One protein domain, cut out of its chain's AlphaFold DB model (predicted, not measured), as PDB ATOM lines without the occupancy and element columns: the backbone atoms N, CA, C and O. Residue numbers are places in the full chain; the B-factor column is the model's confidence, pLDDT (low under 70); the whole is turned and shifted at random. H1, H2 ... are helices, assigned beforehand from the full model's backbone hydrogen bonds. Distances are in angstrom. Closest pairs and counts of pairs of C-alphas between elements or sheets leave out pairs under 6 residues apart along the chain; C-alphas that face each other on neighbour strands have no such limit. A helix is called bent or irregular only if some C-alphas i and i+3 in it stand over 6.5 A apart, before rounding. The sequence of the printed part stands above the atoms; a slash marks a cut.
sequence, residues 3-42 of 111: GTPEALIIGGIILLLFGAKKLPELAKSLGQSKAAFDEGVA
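AT A GLANCE: This is residues 3 to 42 of the 111 residues of an uncharacterized protein of Marine Group III euryarchaeote (UniProt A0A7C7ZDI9). Two helices meet near their ends as an open L: the longer arm is H2, the shorter is H1, and a tight turn of three residues makes the corner. Nothing fills the space between the arms, and residues 3 to 11 and 24 to 42 stand free of the rest. The printed part has 40 residues with two named helices, H1 then H2 along the chain, and no named strand; the class is all helix. The whole is extended, with a radius of gyration of the C-alphas of 14.0 A, and flat, spanning 39 by 24 by 9 A.

IN THESE COORDINATES: Find C-alpha 22 at (-124.282, 28.936, 42.532), where H2, residues 22 to 42, begins; from there it runs 30.0 A to C-alpha 42 at (-105.747, 43.202, 61.347). Then go back to C-alpha 4 at (-105.430, 21.103, 33.468), where H1, residues 4 to 18, begins; it runs 20.8 A to C-alpha 18. Neither helix is bent.

HOW THE PARTS SIT: Look at the corner first: H2 and H1 are close but not clearly touching, with 1 pair of C-alphas within 8 A, those of Leu 15 and Leu 23, 7.5 A apart. Their lines stand about perpendicular, at 79 degrees, and their centres are 22.7 A apart. Between them, residues 19 to 21 form a tight link. In the backbones of H1 and H2, every O i to N i+4 pair is within hydrogen-bond range.

THE WHOLE: The two C-alphas farthest apart are those of Pro 5 and Gly 40, at 38.6 A. The printed part has no cut, from residue 3 to residue 42, and no long link. In this model the mean pLDDT of the printed part is 92.7, and no printed residue is under 70.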
ATOM      1  N   GLY A   3    -103.157  17.336  35.695       90.75
ATOM      2  CA  GLY A   3    -103.157  18.287  34.602       90.75
ATOM      3  C   GLY A   3    -104.360  19.222  34.658       90.75
ATOM      4  O   GLY A   3    -105.348  19.013  35.367       90.75
ATOM      5  N   THR A   4    -104.286  20.263  33.836       94.00
ATOM      6  CA  THR A   4    -105.430  21.103  33.468       94.00
ATOM      7  C   THR A   4    -106.660  20.309  32.989       94.00
ATOM      8  O   THR A   4    -107.767  20.728  33.332       94.00
ATOM      9  N   PRO A   5    -106.541  19.176  32.258       93.75
ATOM     10  CA  PRO A   5    -107.704  18.389  31.840       93.75
ATOM     11  C   PRO A   5    -108.498  17.810  33.016       93.75
ATOM     12  O   PRO A   5    -109.723  17.927  33.043       93.75
ATOM     13  N   GLU A   6    -107.826  17.229  34.012       94.00
ATOM     14  CA  GLU A   6    -108.476  16.652  35.191       94.00
ATOM     15  C   GLU A   6    -109.204  17.728  36.007       94.00
ATOM     16  O   GLU A   6    -110.342  17.518  36.432       94.00
ATOM     17  N   ALA A   7    -108.597  18.911  36.156       93.50
ATOM     18  CA  ALA A   7    -109.225  20.048  36.827       93.50
ATOM     19  C   ALA A   7    -110.488  20.540  36.097       93.50
ATOM     20  O   ALA A   7    -111.484  20.859  36.748       93.50
ATOM     21  N   LEU A   8    -110.490  20.558  34.759       94.69
ATOM     22  CA  LEU A   8    -111.671  20.925  33.968       94.69
ATOM     23  C   LEU A   8    -112.803  19.904  34.096       94.69
ATOM     24  O   LEU A   8    -113.964  20.298  34.178       94.69
ATOM     25  N   ILE A   9    -112.484  18.607  34.143       95.69
ATOM     26  CA  ILE A   9    -113.487  17.551  34.339       95.69
ATOM     27  C   ILE A   9    -114.132  17.693  35.722       95.69
ATOM     28  O   ILE A   9    -115.357  17.710  35.829       95.69
ATOM     29  N   ILE A  10    -113.323  17.856  36.772       94.69
ATOM     30  CA  ILE A  10    -113.819  18.040  38.144       94.69
ATOM     31  C   ILE A  10    -114.642  19.330  38.249       94.69
ATOM     32  O   ILE A  10    -115.757  19.308  38.772       94.69
ATOM     33  N   GLY A  11    -114.141  20.435  37.691       94.19
ATOM     34  CA  GLY A  11    -114.869  21.701  37.626       94.19
ATOM     35  C   GLY A  11    -116.199  21.568  36.884       94.19
ATOM     36  O   GLY A  11    -117.210  22.088  37.349       94.19
ATOM     37  N   GLY A  12    -116.232  20.809  35.787       95.69
ATOM     38  CA  GLY A  12    -117.449  20.501  35.037       95.69
ATOM     39  C   GLY A  12    -118.468  19.692  35.844       95.69
ATOM     40  O   GLY A  12    -119.654  20.012  35.811       95.69
ATOM     41  N   ILE A  13    -118.024  18.696  36.619       96.62
ATOM     42  CA  ILE A  13    -118.899  17.916  37.512       96.62
ATOM     43  C   ILE A  13    -119.478  18.813  38.612       96.62
ATOM     44  O   ILE A  13    -120.685  18.797  38.848       96.62
ATOM     45  N   ILE A  14    -118.648  19.639  39.253       94.56
ATOM     46  CA  ILE A  14    -119.100  20.592  40.277       94.56
ATOM     47  C   ILE A  14    -120.109  21.582  39.673       94.56
ATOM     48  O   ILE A  14    -121.160  21.840  40.262       94.56
ATOM     49  N   LEU A  15    -119.845  22.093  38.468       94.44
ATOM     50  CA  LEU A  15    -120.760  22.980  37.749       94.44
ATOM     51  C   LEU A  15    -122.092  22.292  37.414       94.44
ATOM     52  O   LEU A  15    -123.123  22.957  37.425       94.44
ATOM     53  N   LEU A  16    -122.093  20.986  37.132       95.25
ATOM     54  CA  LEU A  16    -123.309  20.212  36.865       95.25
ATOM     55  C   LEU A  16    -124.151  20.004  38.134       95.25
ATOM     56  O   LEU A  16    -125.373  20.100  38.071       95.25
ATOM     57  N   LEU A  17    -123.506  19.744  39.275       95.62
ATOM     58  CA  LEU A  17    -124.184  19.519  40.557       95.62
ATOM     59  C   LEU A  17    -124.762  20.810  41.148       95.62
ATOM     60  O   LEU A  17    -125.900  20.826  41.610       95.62
ATOM     61  N   PHE A  18    -123.980  21.891  41.137       93.12
ATOM     62  CA  PHE A  18    -124.348  23.154  41.784       93.12
ATOM     63  C   PHE A  18    -124.927  24.185  40.806       93.12
ATOM     64  O   PHE A  18    -125.710  25.047  41.197       93.12
ATOM     65  N   GLY A  19    -124.582  24.104  39.521       91.75
ATOM     66  CA  GLY A  19    -124.975  25.071  38.500       91.75
ATOM     67  C   GLY A  19    -124.038  26.282  38.417       91.75
ATOM     68  O   GLY A  19    -123.484  26.754  39.411       91.75
ATOM     69  N   ALA A  20    -123.925  26.860  37.218       90.94
ATOM     70  CA  ALA A  20    -123.043  28.004  36.948       90.94
ATOM     71  C   ALA A  20    -123.369  29.275  37.750       90.94
ATOM     72  O   ALA A  20    -122.507  30.131  37.920       90.94
ATOM     73  N   LYS A  21    -124.597  29.399  38.266       92.44
ATOM     74  CA  LYS A  21    -125.016  30.544  39.088       92.44
ATOM     75  C   LYS A  21    -124.655  30.397  40.570       92.44
ATOM     76  O   LYS A  21    -124.502  31.415  41.232       92.44
ATOM     77  N   LYS A  22    -124.498  29.172  41.092       91.25
ATOM     78  CA  LYS A  22    -124.282  28.936  42.532       91.25
ATOM     79  C   LYS A  22    -122.828  29.037  42.965       91.25
ATOM     80  O   LYS A  22    -122.567  29.528  44.054       91.25
ATOM     81  N   LEU A  23    -121.884  28.672  42.103       91.94
ATOM     82  CA  LEU A  23    -120.458  28.864  42.384       91.94
ATOM     83  C   LEU A  23    -120.059  30.333  42.636       91.94
ATOM     84  O   LEU A  23    -119.412  30.579  43.652       91.94
ATOM     85  N   PRO A  24    -120.444  31.322  41.802       88.62
ATOM     86  CA  PRO A  24    -120.097  32.721  42.068       88.62
ATOM     87  C   PRO A  24    -120.840  33.299  43.279       88.62
ATOM     88  O   PRO A  24    -120.291  34.141  43.981       88.62
ATOM     89  N   GLU A  25    -122.065  32.839  43.547       92.88
ATOM     90  CA  GLU A  25    -122.846  33.237  44.726       92.88
ATOM     91  C   GLU A  25    -122.148  32.788  46.024       92.88
ATOM     92  O   GLU A  25    -121.942  33.604  46.921       92.88
ATOM     93  N   LEU A  26    -121.687  31.530  46.074       92.44
ATOM     94  CA  LEU A  26    -120.920  30.975  47.195       92.44
ATOM     95  C   LEU A  26    -119.521  31.596  47.323       92.44
ATOM     96  O   LEU A  26    -119.067  31.864  48.431       92.44
ATOM     97  N   ALA A  27    -118.835  31.855  46.207       92.75
ATOM     98  CA  ALA A  27    -117.533  32.520  46.229       92.75
ATOM     99  C   ALA A  27    -117.639  33.951  46.778       92.75
ATOM    100  O   ALA A  27    -116.761  34.395  47.515       92.75
ATOM    101  N   LYS A  28    -118.725  34.663  46.449       94.31
ATOM    102  CA  LYS A  28    -118.970  36.018  46.945       94.31
ATOM    103  C   LYS A  28    -119.223  36.033  48.451       94.31
ATOM    104  O   LYS A  28    -118.582  36.822  49.135       94.31
ATOM    105  N   SER A  29    -120.095  35.165  48.967       93.44
ATOM    106  CA  SER A  29    -120.358  35.109  50.413       93.44
ATOM    107  C   SER A  29    -119.124  34.670  51.204       93.44
ATOM    108  O   SER A  29    -118.794  35.293  52.209       93.44
ATOM    109  N   LEU A  30    -118.383  33.670  50.710       94.00
ATOM    110  CA  LEU A  30    -117.134  33.221  51.327       94.00
ATOM    111  C   LEU A  30    -116.056  34.315  51.305       94.00
ATOM    112  O   LEU A  30    -115.347  34.502  52.291       94.00
ATOM    113  N   GLY A  31    -115.949  35.060  50.200       93.31
ATOM    114  CA  GLY A  31    -115.023  36.183  50.075       93.31
ATOM    115  C   GLY A  31    -115.332  37.310  51.059       93.31
ATOM    116  O   GLY A  31    -114.411  37.859  51.653       93.31
ATOM    117  N   GLN A  32    -116.613  37.610  51.286       95.25
ATOM    118  CA  GLN A  32    -117.035  38.599  52.284       95.25
ATOM    119  C   GLN A  32    -116.713  38.147  53.712       95.25
ATOM    120  O   GLN A  32    -116.193  38.944  54.487       95.25
ATOM    121  N   SER A  33    -116.959  36.876  54.051       93.88
ATOM    122  CA  SER A  33    -116.595  36.330  55.367       93.88
ATOM    123  C   SER A  33    -115.089  36.348  55.604       93.88
ATOM    124  O   SER A  33    -114.656  36.687  56.700       93.88
ATOM    125  N   LYS A  34    -114.285  36.014  54.585       93.81
ATOM    126  CA  LYS A  34    -112.827  36.087  54.691       93.81
ATOM    127  C   LYS A  34    -112.342  37.532  54.830       93.81
ATOM    128  O   LYS A  34    -111.495  37.782  55.668       93.81
ATOM    129  N   ALA A  35    -112.891  38.468  54.058       92.88
ATOM    130  CA  ALA A  35    -112.517  39.878  54.153       92.88
ATOM    131  C   ALA A  35    -112.792  40.450  55.553       92.88
ATOM    132  O   ALA A  35    -111.906  41.054  56.137       92.88
ATOM    133  N   ALA A  36    -113.975  40.179  56.117       92.56
ATOM    134  CA  ALA A  36    -114.310  40.595  57.480       92.56
ATOM    135  C   ALA A  36    -113.437  39.903  58.545       92.56
ATOM    136  O   ALA A  36    -113.137  40.492  59.578       92.56
ATOM    137  N   PHE A  37    -113.021  38.656  58.302       90.94
ATOM    138  CA  PHE A  37    -112.078  37.949  59.170       90.94
ATOM    139  C   PHE A  37    -110.674  38.561  59.106       90.94
ATOM    140  O   PHE A  37    -110.088  38.821  60.148       90.94
ATOM    141  N   ASP A  38    -110.151  38.814  57.903       90.50
ATOM    142  CA  ASP A  38    -108.838  39.434  57.703       90.50
ATOM    143  C   ASP A  38    -108.811  40.858  58.308       90.50
ATOM    144  O   ASP A  38    -107.825  41.230  58.936       90.50
ATOM    145  N   GLU A  39    -109.908  41.620  58.194       89.88
ATOM    146  CA  GLU A  39    -110.081  42.946  58.813       89.88
ATOM    147  C   GLU A  39    -110.107  42.871  60.345       89.88
ATOM    148  O   GLU A  39    -109.331  43.563  60.994       89.88
ATOM    149  N   GLY A  40    -110.897  41.965  60.932       86.94
ATOM    150  CA  GLY A  40    -110.918  41.781  62.388       86.94
ATOM    151  C   GLY A  40    -109.601  41.241  62.963       86.94
ATOM    152  O   GLY A  40    -109.241  41.554  64.094       86.94
ATOM    153  N   VAL A  41    -108.847  40.451  62.192       88.38
ATOM    154  CA  VAL A  41    -107.497  40.004  62.579       88.38
ATOM    155  C   VAL A  41    -106.486  41.148  62.482       88.38
ATOM    156  O   VAL A  41    -105.617  41.244  63.343       88.38
ATOM    157  N   ALA A  42    -106.593  42.014  61.472       83.94
ATOM    158  CA  ALA A  42    -105.747  43.202  61.347       83.94
ATOM    159  C   ALA A  42    -106.045  44.246  62.435       83.94
ATOM    160  O   ALA A  42    -105.122  44.886  62.921       83.94
TER     161      ALA A  42